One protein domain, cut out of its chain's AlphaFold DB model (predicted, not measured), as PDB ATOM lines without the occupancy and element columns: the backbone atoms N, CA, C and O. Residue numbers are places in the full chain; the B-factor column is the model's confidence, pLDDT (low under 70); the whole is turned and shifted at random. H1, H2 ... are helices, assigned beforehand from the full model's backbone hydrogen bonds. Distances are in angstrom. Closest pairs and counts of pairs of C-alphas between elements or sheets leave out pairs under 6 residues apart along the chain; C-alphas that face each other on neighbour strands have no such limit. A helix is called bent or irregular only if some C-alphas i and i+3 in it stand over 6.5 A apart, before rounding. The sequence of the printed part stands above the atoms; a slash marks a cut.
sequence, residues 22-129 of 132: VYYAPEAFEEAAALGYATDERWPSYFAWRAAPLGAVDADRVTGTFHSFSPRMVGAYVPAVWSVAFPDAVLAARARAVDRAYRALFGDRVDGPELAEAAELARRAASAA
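What this domain is: This is residues 22 to 129 of the 132 residues of an uncharacterized protein of Streptomyces sp. SID7834 (UniProt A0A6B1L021). The long helix H5 is the base of an open U: the short crossed helices H2, H3 and H4 cluster near its first residues, H1 packs side by side with part of it, and past a kink near residue 105 the backbone folds back into H6, whose residues 116 to 127 stick out free. The printed part has 108 residues with six named helices, H1 to H6 in chain order, and no named strand; the class is all helix. It is only just compact, close to loose, with a radius of gyration of the C-alphas of 15.3 A and spans of 44 by 33 by 21 A.

Where its parts are: H5, residues 87 to 111, measures 27.1 A from C-alpha 87 at (5.592, -75.141, 37.625) to C-alpha 111; it has a kink of 106 degrees near residue 105. H6, residues 113 to 127, measures 21.1 A and ends at C-alpha 127 at (26.817, -72.399, 39.646). H4 is residues 71 to 84, 20.8 A, H2 residues 43 to 54, 17.2 A, H1 residues 26 to 34, 12.4 A, and H3 residues 59 to 66, 10.3 A. H2, H4 and H5 are irregular: C-alphas 50 and 53 are 7.1 A apart, 76 and 79 7.1 A, 105 and 108 9.6 A.

How they stand to each other: H5 touches H1 with residues 93 to 101 alone, at a shallow tilt of 28 degrees, opposite ways; the closest C-alphas, of Ala 28 and Ala 97, are 4.7 A apart. H2 touches H5, about perpendicular at 81 degrees, closest at C-alphas 52 and 87, 4.6 A. H2 touches H4 at 80 degrees, closest at C-alphas 48 and 81, 5.9 A. H3 touches H4 at a steep tilt of 69 degrees, only just short of perpendicular, closest at C-alphas 59 and 75, 5.2 A. H6 touches no helix. Every O i to N i+4 pair is within hydrogen-bond range in H1, H3 and H6; H2 has 6 of 8, H4 6 of 10, H5 17 of 21.

The domain as a whole: The C-alphas farthest apart, of Arg 72 and Pro 113, are 45.0 A apart. The printed part has no cut, no link is long, and no printed residue is under 70 in pLDDT.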
ATOM      1  N   VAL A  22      13.735 -87.503  45.039       96.81
ATOM      2  CA  VAL A  22      12.522 -86.846  44.523       96.81
ATOM      3  C   VAL A  22      11.708 -87.742  43.578       96.81
ATOM      4  O   VAL A  22      10.529 -87.499  43.356       96.81
ATOM      5  N   TYR A  23      12.318 -88.786  43.012       96.50
ATOM      6  CA  TYR A  23      11.647 -89.698  42.086       96.50
ATOM      7  C   TYR A  23      11.187 -91.008  42.732       96.50
ATOM      8  O   TYR A  23      10.500 -91.779  42.063       96.50
ATOM      9  N   TYR A  24      11.591 -91.289  43.975       95.31
ATOM     10  CA  TYR A  24      11.379 -92.599  44.602       95.31
ATOM     11  C   TYR A  24      10.884 -92.542  46.051       95.31
ATOM     12  O   TYR A  24      10.346 -93.537  46.531       95.31
ATOM     13  N   ALA A  25      11.069 -91.426  46.759       96.94
ATOM     14  CA  ALA A  25      10.649 -91.298  48.148       96.94
ATOM     15  C   ALA A  25       9.110 -91.331  48.259       96.94
ATOM     16  O   ALA A  25       8.441 -90.675  47.451       96.94
ATOM     17  N   PRO A  26       8.535 -92.042  49.249       97.38
ATOM     18  CA  PRO A  26       7.094 -92.025  49.507       97.38
ATOM     19  C   PRO A  26       6.533 -90.604  49.618       97.38
ATOM     20  O   PRO A  26       5.509 -90.293  49.017       97.38
ATOM     21  N   GLU A  27       7.266 -89.706  50.276       98.31
ATOM     22  CA  GLU A  27       6.898 -88.304  50.466       98.31
ATOM     23  C   GLU A  27       6.774 -87.547  49.137       98.31
ATOM     24  O   GLU A  27       5.935 -86.659  49.003       98.31
ATOM     25  N   ALA A  28       7.571 -87.910  48.126       98.12
ATOM     26  CA  ALA A  28       7.462 -87.319  46.797       98.12
ATOM     27  C   ALA A  28       6.208 -87.790  46.055       98.12
ATOM     28  O   ALA A  28       5.581 -86.994  45.357       98.12
ATOM     29  N   PHE A  29       5.806 -89.053  46.222       98.00
ATOM     30  CA  PHE A  29       4.536 -89.537  45.680       98.00
ATOM     31  C   PHE A  29       3.340 -88.906  46.395       98.00
ATOM     32  O   PHE A  29       2.389 -88.504  45.735       98.00
ATOM     33  N   GLU A  30       3.400 -88.746  47.717       98.50
ATOM     34  CA  GLU A  30       2.353 -88.070  48.492       98.50
ATOM     35  C   GLU A  30       2.154 -86.615  48.044       98.50
ATOM     36  O   GLU A  30       1.026 -86.197  47.786       98.50
ATOM     37  N   GLU A  31       3.240 -85.850  47.887       98.62
ATOM     38  CA  GLU A  31       3.165 -84.471  47.392       98.62
ATOM     39  C   GLU A  31       2.709 -84.411  45.921       98.62
ATOM     40  O   GLU A  31       1.993 -83.484  45.543       98.62
ATOM     41  N   ALA A  32       3.056 -85.403  45.088       98.38
ATOM     42  CA  ALA A  32       2.534 -85.503  43.722       98.38
ATOM     43  C   ALA A  32       1.014 -85.720  43.716       98.38
ATOM     44  O   ALA A  32       0.288 -85.034  42.995       98.38
ATOM     45  N   ALA A  33       0.537 -86.661  44.532       98.38
ATOM     46  CA  ALA A  33      -0.880 -86.977  44.662       98.38
ATOM     47  C   ALA A  33      -1.666 -85.778  45.206       98.38
ATOM     48  O   ALA A  33      -2.753 -85.484  44.714       98.38
ATOM     49  N   ALA A  34      -1.094 -85.028  46.155       98.56
ATOM     50  CA  ALA A  34      -1.693 -83.804  46.685       98.56
ATOM     51  C   ALA A  34      -1.847 -82.695  45.625       98.56
ATOM     52  O   ALA A  34      -2.778 -81.897  45.710       98.56
ATOM     53  N   LEU A  35      -0.972 -82.655  44.613       98.31
ATOM     54  CA  LEU A  35      -1.127 -81.780  43.444       98.31
ATOM     55  C   LEU A  35      -2.150 -82.302  42.421       98.31
ATOM     56  O   LEU A  35      -2.527 -81.561  41.519       98.31
ATOM     57  N   GLY A  36      -2.592 -83.555  42.544       98.12
ATOM     58  CA  GLY A  36      -3.523 -84.201  41.617       98.12
ATOM     59  C   GLY A  36      -2.860 -85.050  40.532       98.12
ATOM     60  O   GLY A  36      -3.539 -85.472  39.597       98.12
ATOM     61  N   TYR A  37      -1.552 -85.321  40.623       98.12
ATOM     62  CA  TYR A  37      -0.908 -86.257  39.702       98.12
ATOM     63  C   TYR A  37      -1.319 -87.696  40.011       98.12
ATOM     64  O   TYR A  37      -1.378 -88.109  41.168       98.12
ATOM     65  N   ALA A  38      -1.527 -88.480  38.955       95.06
ATOM     66  CA  ALA A  38      -1.608 -89.927  39.062       95.06
ATOM     67  C   ALA A  38      -0.250 -90.488  39.527       95.06
ATOM     68  O   ALA A  38       0.800 -90.107  39.000       95.06
ATOM     69  N   THR A  39      -0.274 -91.359  40.538       94.81
ATOM     70  CA  THR A  39       0.923 -91.956  41.165       94.81
ATOM     71  C   THR A  39       0.975 -93.478  41.043       94.81
ATOM     72  O   THR A  39       1.923 -94.102  41.512       94.81
ATOM     73  N   ASP A  40      -0.041 -94.082  40.433       93.75
ATOM     74  CA  ASP A  40      -0.061 -95.478  39.994       93.75
ATOM     75  C   ASP A  40       0.836 -95.702  38.763       93.75
ATOM     76  O   ASP A  40       1.364 -96.795  38.558       93.75
ATOM     77  N   GLU A  41       1.076 -94.643  37.989       92.19
ATOM     78  CA  GLU A  41       2.076 -94.585  36.931       92.19
ATOM     79  C   GLU A  41       3.224 -93.624  37.284       92.19
ATOM     80  O   GLU A  41       3.040 -92.554  37.857       92.19
ATOM     81  N   ARG A  42       4.449 -93.988  36.889       90.19
ATOM     82  CA  ARG A  42       5.659 -93.198  37.161       90.19
ATOM     83  C   ARG A  42       5.693 -91.851  36.428       90.19
ATOM     84  O   ARG A  42       6.233 -90.879  36.948       90.19
ATOM     85  N   TRP A  43       5.242 -91.815  35.177       95.69
ATOM     86  CA  TRP A  43       5.573 -90.734  34.242       95.69
ATOM     87  C   TRP A  43       4.917 -89.378  34.526       95.69
ATOM     88  O   TRP A  43       5.627 -88.381  34.367       95.69
ATOM     89  N   PRO A  44       3.642 -89.294  34.958       96.38
ATOM     90  CA  PRO A  44       2.987 -88.011  35.202       96.38
ATOM     91  C   PRO A  44       3.765 -87.124  36.183       96.38
ATOM     92  O   PRO A  44       4.183 -86.021  35.830       96.38
ATOM     93  N   SER A  45       4.049 -87.632  37.384       96.94
ATOM     94  CA  SER A  45       4.812 -86.889  38.392       96.94
ATOM     95  C   SER A  45       6.295 -86.761  38.025       96.94
ATOM     96  O   SER A  45       6.891 -85.709  38.240       96.94
ATOM     97  N   TYR A  46       6.894 -87.777  37.390       97.12
ATOM     98  CA  TYR A  46       8.292 -87.725  36.952       97.12
ATOM     99  C   TYR A  46       8.571 -86.552  36.001       97.12
ATOM    100  O   TYR A  46       9.524 -85.794  36.215       97.12
ATOM    101  N   PHE A  47       7.756 -86.397  34.950       97.50
ATOM    102  CA  PHE A  47       7.925 -85.296  34.002       97.50
ATOM    103  C   PHE A  47       7.644 -83.947  34.666       97.50
ATOM    104  O   PHE A  47       8.398 -83.010  34.412       97.50
ATOM    105  N   ALA A  48       6.666 -83.865  35.578       97.75
ATOM    106  CA  ALA A  48       6.427 -82.670  36.388       97.75
ATOM    107  C   ALA A  48       7.675 -82.251  37.173       97.75
ATOM    108  O   ALA A  48       8.199 -81.153  36.977       97.75
ATOM    109  N   TRP A  49       8.214 -83.148  38.004       97.94
ATOM    110  CA  TRP A  49       9.379 -82.875  38.849       97.94
ATOM    111  C   TRP A  49      10.601 -82.433  38.064       97.94
ATOM    112  O   TRP A  49      11.315 -81.513  38.486       97.94
ATOM    113  N   ARG A  50      10.850 -83.101  36.936       97.31
ATOM    114  CA  ARG A  50      12.049 -82.876  36.135       97.31
ATOM    115  C   ARG A  50      11.931 -81.638  35.247       97.31
ATOM    116  O   ARG A  50      12.934 -80.955  35.067       97.31
ATOM    117  N   ALA A  51      10.750 -81.350  34.696       97.56
ATOM    118  CA  ALA A  51      10.560 -80.253  33.746       97.56
ATOM    119  C   ALA A  51      10.223 -78.915  34.414       97.56
ATOM    120  O   ALA A  51      10.536 -77.879  33.838       97.56
ATOM    121  N   ALA A  52       9.661 -78.903  35.630       98.00
ATOM    122  CA  ALA A  52       9.243 -77.665  36.294       98.00
ATOM    123  C   ALA A  52      10.329 -76.569  36.408       98.00
ATOM    124  O   ALA A  52       9.980 -75.403  36.240       98.00
ATOM    125  N   PRO A  53      11.634 -76.871  36.604       96.44
ATOM    126  CA  PRO A  53      12.682 -75.844  36.576       96.44
ATOM    127  C   PRO A  53      12.814 -75.090  35.243       96.44
ATOM    128  O   PRO A  53      13.373 -74.000  35.219       96.44
ATOM    129  N   LEU A  54      12.323 -75.660  34.137       96.31
ATOM    130  CA  LEU A  54      12.297 -75.016  32.821       96.31
ATOM    131  C   LEU A  54      11.078 -74.093  32.646       96.31
ATOM    132  O   LEU A  54      10.982 -73.403  31.634       96.31
ATOM    133  N   GLY A  55      10.143 -74.087  33.601       96.94
ATOM    134  CA  GLY A  55       8.827 -73.470  33.464       96.94
ATOM    135  C   GLY A  55       7.825 -74.367  32.727       96.94
ATOM    136  O   GLY A  55       8.050 -75.562  32.534       96.94
ATOM    137  N   ALA A  56       6.692 -73.788  32.315       96.31
ATOM    138  CA  ALA A  56       5.597 -74.496  31.644       96.31
ATOM    139  C   ALA A  56       5.892 -74.663  30.144       96.31
ATOM    140  O   ALA A  56       5.184 -74.139  29.285       96.31
ATOM    141  N   VAL A  57       7.002 -75.330  29.833       96.88
ATOM    142  CA  VAL A  57       7.483 -75.524  28.462       96.88
ATOM    143  C   VAL A  57       6.772 -76.682  27.764       96.88
ATOM    144  O   VAL A  57       6.258 -77.600  28.409       96.88
ATOM    145  N   ASP A  58       6.757 -76.643  26.434       96.44
ATOM    146  CA  ASP A  58       6.157 -77.683  25.601       96.44
ATOM    147  C   ASP A  58       6.992 -78.980  25.547       96.44
ATOM    148  O   ASP A  58       8.128 -79.072  26.027       96.44
ATOM    149  N   ALA A  59       6.399 -80.017  24.950       96.94
ATOM    150  CA  ALA A  59       7.032 -81.322  24.800       96.94
ATOM    151  C   ALA A  59       8.294 -81.285  23.922       96.94
ATOM    152  O   ALA A  59       9.216 -82.069  24.162       96.94
ATOM    153  N   ASP A  60       8.373 -80.384  22.940       96.75
ATOM    154  CA  ASP A  60       9.534 -80.271  22.054       96.75
ATOM    155  C   ASP A  60      10.741 -79.715  22.814       96.75
ATOM    156  O   ASP A  60      11.841 -80.269  22.729       96.75
ATOM    157  N   ARG A  61      10.528 -78.694  23.653       97.00
ATOM    158  CA  ARG A  61      11.553 -78.165  24.554       97.00
ATOM    159  C   ARG A  61      12.011 -79.223  25.549       97.00
ATOM    160  O   ARG A  61      13.215 -79.404  25.706       97.00
ATOM    161  N   VAL A  62      11.091 -79.960  26.178       97.25
ATOM    162  CA  VAL A  62      11.462 -81.042  27.111       97.25
ATOM    163  C   VAL A  62      12.252 -82.143  26.400       97.25
ATOM    164  O   VAL A  62      13.266 -82.605  26.923       97.25
ATOM    165  N   THR A  63      11.833 -82.540  25.198       97.06
ATOM    166  CA  THR A  63      12.533 -83.541  24.378       97.06
ATOM    167  C   THR A  63      13.957 -83.090  24.075       97.06
ATOM    168  O   THR A  63      14.906 -83.851  24.286       97.06
ATOM    169  N   GLY A  64      14.102 -81.840  23.632       96.06
ATOM    170  CA  GLY A  64      15.386 -81.232  23.326       96.06
ATOM    171  C   GLY A  64      16.289 -81.096  24.546       96.06
ATOM    172  O   GLY A  64      17.482 -81.291  24.407       96.06
ATOM    173  N   THR A  65      15.756 -80.821  25.739       95.69
ATOM    174  CA  THR A  65      16.576 -80.678  26.955       95.69
ATOM    175  C   THR A  65      16.940 -82.018  27.591       95.69
ATOM    176  O   THR A  65      18.013 -82.158  28.173       95.69
ATOM    177  N   PHE A  66      16.054 -83.018  27.548       95.00
ATOM    178  CA  PHE A  66      16.276 -84.247  28.314       95.00
ATOM    179  C   PHE A  66      17.169 -85.246  27.590       95.00
ATOM    180  O   PHE A  66      17.835 -86.019  28.276       95.00
ATOM    181  N   HIS A  67      17.161 -85.270  26.253       88.75
ATOM    182  CA  HIS A  67      17.947 -86.159  25.378       88.75
ATOM    183  C   HIS A  67      17.836 -87.683  25.637       88.75
ATOM    184  O   HIS A  67      18.325 -88.478  24.841       88.75
ATOM    185  N   SER A  68      17.205 -88.122  26.731       90.31
ATOM    186  CA  SER A  68      17.140 -89.518  27.185       90.31
ATOM    187  C   SER A  68      15.794 -90.194  26.906       90.31
ATOM    188  O   SER A  68      15.635 -91.372  27.214       90.31
ATOM    189  N   PHE A  69      14.813 -89.467  26.363       94.56
ATOM    190  CA  PHE A  69      13.457 -89.969  26.134       94.56
ATOM    191  C   PHE A  69      13.077 -89.911  24.662       94.56
ATOM    192  O   PHE A  69      13.426 -88.972  23.952       94.56
ATOM    193  N   SER A  70      12.297 -90.900  24.212       95.50
ATOM    194  CA  SER A  70      11.690 -90.831  22.883       95.50
ATOM    195  C   SER A  70      10.735 -89.627  22.812       95.50
ATOM    196  O   SER A  70       9.917 -89.486  23.731       95.50
ATOM    197  N   PRO A  71      10.745 -88.827  21.729       96.69
ATOM    198  CA  PRO A  71       9.843 -87.681  21.580       96.69
ATOM    199  C   PRO A  71       8.368 -88.065  21.752       96.69
ATOM    200  O   PRO A  71       7.601 -87.367  22.408       96.69
ATOM    201  N   ARG A  72       7.983 -89.249  21.252       96.94
ATOM    202  CA  ARG A  72       6.630 -89.808  21.403       96.94
ATOM    203  C   ARG A  72       6.213 -89.970  22.868       96.94
ATOM    204  O   ARG A  72       5.067 -89.706  23.202       96.94
ATOM    205  N   MET A  73       7.119 -90.435  23.730       95.81
ATOM    206  CA  MET A  73       6.838 -90.584  25.162       95.81
ATOM    207  C   MET A  73       6.678 -89.215  25.819       95.81
ATOM    208  O   MET A  73       5.710 -89.003  26.535       95.81
ATOM    209  N   VAL A  74       7.580 -88.274  25.537       97.38
ATOM    210  CA  VAL A  74       7.495 -86.915  26.090       97.38
ATOM    211  C   VAL A  74       6.171 -86.253  25.690       97.38
ATOM    212  O   VAL A  74       5.456 -85.748  26.552       97.38
ATOM    213  N   GLY A  75       5.799 -86.342  24.409       96.88
ATOM    214  CA  GLY A  75       4.540 -85.810  23.884       96.88
ATOM    215  C   GLY A  75       3.281 -86.455  24.470       96.88
ATOM    216  O   GLY A  75       2.240 -85.810  24.502       96.88
ATOM    217  N   ALA A  76       3.365 -87.691  24.971       96.12
ATOM    218  CA  ALA A  76       2.235 -88.355  25.616       96.12
ATOM    219  C   ALA A  76       1.951 -87.827  27.035       96.12
ATOM    220  O   ALA A  76       0.796 -87.836  27.452       96.12
ATOM    221  N   TYR A  77       2.972 -87.360  27.767       96.06
ATOM    222  CA  TYR A  77       2.826 -86.993  29.185       96.06
ATOM    223  C   TYR A  77       2.961 -85.494  29.454       96.06
ATOM    224  O   TYR A  77       2.135 -84.935  30.171       96.06
ATOM    225  N   VAL A  78       3.967 -84.819  28.884       96.56
ATOM    226  CA  VAL A  78       4.285 -83.418  29.225       96.56
ATOM    227  C   VAL A  78       3.104 -82.461  29.028       96.56
ATOM    228  O   VAL A  78       2.874 -81.654  29.927       96.56
ATOM    229  N   PRO A  79       2.303 -82.542  27.946       94.62
ATOM    230  CA  PRO A  79       1.165 -81.636  27.790       94.62
ATOM    231  C   PRO A  79       0.147 -81.727  28.935       94.62
ATOM    232  O   PRO A  79      -0.393 -80.711  29.360       94.62
ATOM    233  N   ALA A  80      -0.100 -82.931  29.464       95.44
ATOM    234  CA  ALA A  80      -1.062 -83.140  30.543       95.44
ATOM    235  C   ALA A  80      -0.539 -82.655  31.903       95.44
ATOM    236  O   ALA A  80      -1.329 -82.272  32.763       95.44
ATOM    237  N   VAL A  81       0.783 -82.634  32.094       96.94
ATOM    238  CA  VAL A  81       1.408 -82.268  33.370       96.94
ATOM    239  C   VAL A  81       1.036 -80.852  33.815       96.94
ATOM    240  O   VAL A  81       0.743 -80.641  34.994       96.94
ATOM    241  N   TRP A  82       1.010 -79.895  32.883       96.19
ATOM    242  CA  TRP A  82       0.711 -78.488  33.180       96.19
ATOM    243  C   TRP A  82      -0.780 -78.196  33.344       96.19
ATOM    244  O   TRP A  82      -1.136 -77.179  33.933       96.19
ATOM    245  N   SER A  83      -1.649 -79.103  32.896       95.62
ATOM    246  CA  SER A  83      -3.083 -79.048  33.195       95.62
ATOM    247  C   SER A  83      -3.398 -79.462  34.637       95.62
ATOM    248  O   SER A  83      -4.460 -79.113  35.143       95.62
ATOM    249  N   VAL A  84      -2.497 -80.207  35.292       97.88
ATOM    250  CA  VAL A  84      -2.643 -80.645  36.691       97.88
ATOM    251  C   VAL A  84      -2.132 -79.575  37.654       97.88
ATOM    252  O   VAL A  84      -2.863 -79.142  38.541       97.88
ATOM    253  N   ALA A  85      -0.891 -79.118  37.475       98.00
ATOM    254  CA  ALA A  85      -0.299 -78.084  38.316       98.00
ATOM    255  C   ALA A  85       0.710 -77.234  37.536       98.00
ATOM    256  O   ALA A  85       1.470 -77.738  36.709       98.00
ATOM    257  N   PHE A  86       0.745 -75.934  37.837       96.62
ATOM    258  CA  PHE A  86       1.738 -75.024  37.271       96.62
ATOM    259  C   PHE A  86       3.127 -75.230  37.903       96.62
ATOM    260  O   PHE A  86       3.211 -75.633  39.068       96.62
ATOM    261  N   PRO A  87       4.219 -74.902  37.180       98.12
ATOM    262  CA  PRO A  87       5.592 -75.141  37.625       98.12
ATOM    263  C   PRO A  87       5.903 -74.653  39.042       98.12
ATOM    264  O   PRO A  87       6.552 -75.374  39.791       98.12
ATOM    265  N   ASP A  88       5.401 -73.487  39.451       98.44
ATOM    266  CA  ASP A  88       5.668 -72.940  40.789       98.44
ATOM    267  C   ASP A  88       5.089 -73.822  41.906       98.44
ATOM    268  O   ASP A  88       5.754 -74.080  42.912       98.44
ATOM    269  N   ALA A  89       3.878 -74.354  41.710       98.69
ATOM    270  CA  ALA A  89       3.260 -75.289  42.650       98.69
ATOM    271  C   ALA A  89       4.026 -76.618  42.694       98.69
ATOM    272  O   ALA A  89       4.255 -77.172  43.772       98.69
ATOM    273  N   VAL A  90       4.483 -77.089  41.530       98.69
ATOM    274  CA  VAL A  90       5.311 -78.293  41.389       98.69
ATOM    275  C   VAL A  90       6.656 -78.117  42.106       98.69
ATOM    276  O   VAL A  90       7.071 -78.993  42.859       98.69
ATOM    277  N   LEU A  91       7.327 -76.974  41.949       98.69
ATOM    278  CA  LEU A  91       8.592 -76.674  42.626       98.69
ATOM    279  C   LEU A  91       8.418 -76.549  44.144       98.69
ATOM    280  O   LEU A  91       9.240 -77.077  44.895       98.69
ATOM    281  N   ALA A  92       7.339 -75.914  44.605       98.75
ATOM    282  CA  ALA A  92       7.032 -75.816  46.030       98.75
ATOM    283  C   ALA A  92       6.763 -77.196  46.657       98.75
ATOM    284  O   ALA A  92       7.292 -77.503  47.725       98.75
ATOM    285  N   ALA A  93       5.981 -78.046  45.985       98.75
ATOM    286  CA  ALA A  93       5.722 -79.418  46.423       98.75
ATOM    287  C   ALA A  93       6.991 -80.272  46.415       98.75
ATOM    288  O   ALA A  93       7.276 -80.975  47.380       98.75
ATOM    289  N   ARG A  94       7.816 -80.132  45.374       98.31
ATOM    290  CA  ARG A  94       9.127 -80.774  45.286       98.31
ATOM    291  C   ARG A  94      10.036 -80.393  46.457       98.31
ATOM    292  O   ARG A  94      10.713 -81.265  46.993       98.31
ATOM    293  N   ALA A  95      10.062 -79.124  46.862       98.06
ATOM    294  CA  ALA A  95      10.855 -78.686  48.009       98.06
ATOM    295  C   ALA A  95      10.369 -79.331  49.319       98.06
ATOM    296  O   ALA A  95      11.190 -79.840  50.080       98.06
ATOM    297  N   ARG A  96       9.048 -79.386  49.544       98.56
ATOM    298  CA  ARG A  96       8.462 -80.074  50.710       98.56
ATOM    299  C   ARG A  96       8.752 -81.572  50.707       98.56
ATOM    300  O   ARG A  96       9.143 -82.110  51.735       98.56
ATOM    301  N   ALA A  97       8.608 -82.231  49.558       98.38
ATOM    302  CA  ALA A  97       8.903 -83.652  49.405       98.38
ATOM    303  C   ALA A  97      10.351 -83.972  49.794       98.38
ATOM    304  O   ALA A  97      10.596 -84.907  50.552       98.38
ATOM    305  N   VAL A  98      11.310 -83.179  49.300       97.88
ATOM    306  CA  VAL A  98      12.733 -83.377  49.601       97.88
ATOM    307  C   VAL A  98      13.045 -83.073  51.066       97.88
ATOM    308  O   VAL A  98      13.757 -83.862  51.679       97.88
ATOM    309  N   ASP A  99      12.498 -81.999  51.650       97.56
ATOM    310  CA  ASP A  99      12.678 -81.703  53.084       97.56
ATOM    311  C   ASP A  99      12.168 -82.859  53.955       97.56
ATOM    312  O   ASP A  99      12.906 -83.376  54.794       97.56
ATOM    313  N   ARG A 100      10.950 -83.347  53.692       98.31
ATOM    314  CA  ARG A 100      10.375 -84.476  54.433       98.31
ATOM    315  C   ARG A 100      11.191 -85.758  54.259       98.31
ATOM    316  O   ARG A 100      11.522 -86.396  55.257       98.31
ATOM    317  N   ALA A 101      11.570 -86.103  53.027       98.19
ATOM    318  CA  ALA A 101      12.387 -87.284  52.750       98.19
ATOM    319  C   ALA A 101      13.763 -87.200  53.434       98.19
ATOM    320  O   ALA A 101      14.246 -88.179  54.002       98.19
ATOM    321  N   TYR A 102      14.403 -86.029  53.432       97.50
ATOM    322  CA  TYR A 102      15.685 -85.840  54.109       97.50
ATOM    323  C   TYR A 102      15.551 -85.886  55.631       97.50
ATOM    324  O   TYR A 102      16.402 -86.493  56.278       97.50
ATOM    325  N   ARG A 103      14.482 -85.332  56.214       97.56
ATOM    326  CA  ARG A 103      14.200 -85.475  57.651       97.56
ATOM    327  C   ARG A 103      13.968 -86.935  58.038       97.56
ATOM    328  O   ARG A 103      14.478 -87.367  59.065       97.56
ATOM    329  N   ALA A 104      13.287 -87.715  57.199       97.19
ATOM    330  CA  ALA A 104      13.107 -89.150  57.422       97.19
ATOM    331  C   ALA A 104      14.435 -89.933  57.359       97.19
ATOM    332  O   ALA A 104      14.662 -90.830  58.168       97.19
ATOM    333  N   LEU A 105      15.327 -89.588  56.424       96.19
ATOM    334  CA  LEU A 105      16.605 -90.284  56.221       96.19
ATOM    335  C   LEU A 105      17.700 -89.876  57.214       96.19
ATOM    336  O   LEU A 105      18.505 -90.712  57.626       96.19
ATOM    337  N   PHE A 106      17.771 -88.592  57.560       95.50
ATOM    338  CA  PHE A 106      18.888 -88.014  58.310       95.50
ATOM    339  C   PHE A 106      18.512 -87.563  59.727       95.50
ATOM    340  O   PHE A 106      19.415 -87.323  60.533       95.50
ATOM    341  N   GLY A 107      17.218 -87.473  60.051       96.81
ATOM    342  CA  GLY A 107      16.740 -86.965  61.337       96.81
ATOM    343  C   GLY A 107      17.263 -85.556  61.614       96.81
ATOM    344  O   GLY A 107      17.354 -84.728  60.709       96.81
ATOM    345  N   ASP A 108      17.694 -85.314  62.850       94.56
ATOM    346  CA  ASP A 108      18.198 -84.009  63.305       94.56
ATOM    347  C   ASP A 108      19.450 -83.533  62.550       94.56
ATOM    348  O   ASP A 108      19.770 -82.346  62.545       94.56
ATOM    349  N   ARG A 109      20.158 -84.437  61.855       95.56
ATOM    350  CA  ARG A 109      21.327 -84.068  61.042       95.56
ATOM    351  C   ARG A 109      20.961 -83.182  59.851       95.56
ATOM    352  O   ARG A 109      21.864 -82.582  59.274       95.56
ATOM    353  N   VAL A 110      19.680 -83.099  59.478       95.94
ATOM    354  CA  VAL A 110      19.218 -82.190  58.419       95.94
ATOM    355  C   VAL A 110      19.491 -80.727  58.763       95.94
ATOM    356  O   VAL A 110      19.854 -79.950  57.885       95.94
ATOM    357  N   ASP A 111      19.380 -80.366  60.040       95.06
ATOM    358  CA  ASP A 111      19.597 -78.998  60.515       95.06
ATOM    359  C   ASP A 111      21.051 -78.797  61.010       95.06
ATOM    360  O   ASP A 111      21.393 -77.776  61.609       95.06
ATOM    361  N   GLY A 112      21.924 -79.785  60.765       96.88
ATOM    362  CA  GLY A 112      23.325 -79.784  61.174       96.88
ATOM    363  C   GLY A 112      24.233 -78.944  60.264       96.88
ATOM    364  O   GLY A 112      23.975 -78.810  59.061       96.88
ATOM    365  N   PRO A 113      25.343 -78.408  60.805       97.31
ATOM    366  CA  PRO A 113      26.264 -77.560  60.051       97.31
ATOM    367  C   PRO A 113      26.916 -78.286  58.865       97.31
ATOM    368  O   PRO A 113      27.197 -77.657  57.847       97.31
ATOM    369  N   GLU A 114      27.109 -79.603  58.947       94.94
ATOM    370  CA  GLU A 114      27.723 -80.391  57.876       94.94
ATOM    371  C   GLU A 114      26.830 -80.473  56.631       94.94
ATOM    372  O   GLU A 114      27.335 -80.413  55.508       94.94
ATOM    373  N   LEU A 115      25.504 -80.591  56.797       94.12
ATOM    374  CA  LEU A 115      24.592 -80.610  55.649       94.12
ATOM    375  C   LEU A 115      24.491 -79.221  55.012       94.12
ATOM    376  O   LEU A 115      24.469 -79.111  53.784       94.12
ATOM    377  N   ALA A 116      24.492 -78.167  55.833       95.62
ATOM    378  CA  ALA A 116      24.535 -76.790  55.351       95.62
ATOM    379  C   ALA A 116      25.807 -76.517  54.528       95.62
ATOM    380  O   ALA A 116      25.725 -75.977  53.422       95.62
ATOM    381  N   GLU A 117      26.975 -76.952  55.012       96.62
ATOM    382  CA  GLU A 117      28.238 -76.838  54.278       96.62
ATOM    383  C   GLU A 117      28.208 -77.635  52.963       96.62
ATOM    384  O   GLU A 117      28.587 -77.112  51.910       96.62
ATOM    385  N   ALA A 118      27.715 -78.877  52.993       93.50
ATOM    386  CA  ALA A 118      27.596 -79.712  51.800       93.50
ATOM    387  C   ALA A 118      26.678 -79.079  50.739       93.50
ATOM    388  O   ALA A 118      27.021 -79.072  49.552       93.50
ATOM    389  N   ALA A 119      25.542 -78.507  51.151       93.94
ATOM    390  CA  ALA A 119      24.623 -77.806  50.259       93.94
ATOM    391  C   ALA A 119      25.272 -76.563  49.627       93.94
ATOM    392  O   ALA A 119      25.106 -76.325  48.428       93.94
ATOM    393  N   GLU A 120      26.046 -75.800  50.399       96.31
ATOM    394  CA  GLU A 120      26.762 -74.622  49.901       96.31
ATOM    395  C   GLU A 120      27.878 -74.996  48.915       96.31
ATOM    396  O   GLU A 120      28.035 -74.376  47.861       96.31
ATOM    397  N   LEU A 121      28.645 -76.050  49.205       94.31
ATOM    398  CA  LEU A 121      29.644 -76.594  48.280       94.31
ATOM    399  C   LEU A 121      29.003 -77.067  46.969       94.31
ATOM    400  O   LEU A 121      29.483 -76.711  45.889       94.31
ATOM    401  N   ALA A 122      27.903 -77.820  47.051       92.25
ATOM    402  CA  ALA A 122      27.176 -78.298  45.880       92.25
ATOM    403  C   ALA A 122      26.620 -77.137  45.041       92.25
ATOM    404  O   ALA A 122      26.732 -77.155  43.816       92.25
ATOM    405  N   ARG A 123      26.083 -76.091  45.686       94.06
ATOM    406  CA  ARG A 123      25.577 -74.888  45.008       94.06
ATOM    407  C   ARG A 123      26.681 -74.128  44.283       94.06
ATOM    408  O   ARG A 123      26.483 -73.737  43.131       94.06
ATOM    409  N   ARG A 124      27.840 -73.940  44.921       95.06
ATOM    410  CA  ARG A 124      29.007 -73.303  44.293       95.06
ATOM    411  C   ARG A 124      29.486 -74.086  43.078       95.06
ATOM    412  O   ARG A 124      29.688 -73.493  42.024       95.06
ATOM    413  N   ALA A 125      29.605 -75.408  43.203       90.44
ATOM    414  CA  ALA A 125      30.000 -76.267  42.091       90.44
ATOM    415  C   ALA A 125      28.995 -76.201  40.929       90.44
ATOM    416  O   ALA A 125      29.399 -76.012  39.786       90.44
ATOM    417  N   ALA A 126      27.692 -76.291  41.219       90.06
ATOM    418  CA  ALA A 126      26.645 -76.214  40.202       90.06
ATOM    419  C   ALA A 126      26.619 -74.855  39.484       90.06
ATOM    420  O   ALA A 126      26.441 -74.810  38.273       90.06
ATOM    421  N   SER A 127      26.833 -73.758  40.214       92.94
ATOM    422  CA  SER A 127      26.817 -72.399  39.646       92.94
ATOM    423  C   SER A 127      28.065 -72.075  38.817       92.94
ATOM    424  O   SER A 127      28.041 -71.141  38.025       92.94
ATOM    425  N   ALA A 128      29.157 -72.818  39.016       93.00
ATOM    426  CA  ALA A 128      30.404 -72.666  38.268       93.00
ATOM    427  C   ALA A 128      30.484 -73.573  37.027       93.00
ATOM    428  O   ALA A 128      31.451 -73.479  36.273       93.00
ATOM    429  N   ALA A 129      29.516 -74.476  36.833       87.75
ATOM    430  CA  ALA A 129      29.477 -75.348  35.670       87.75
ATOM    431  C   ALA A 129      29.181 -74.537  34.402       87.75
ATOM    432  O   ALA A 129      28.266 -73.712  34.387       87.75
TER     433      ALA A 129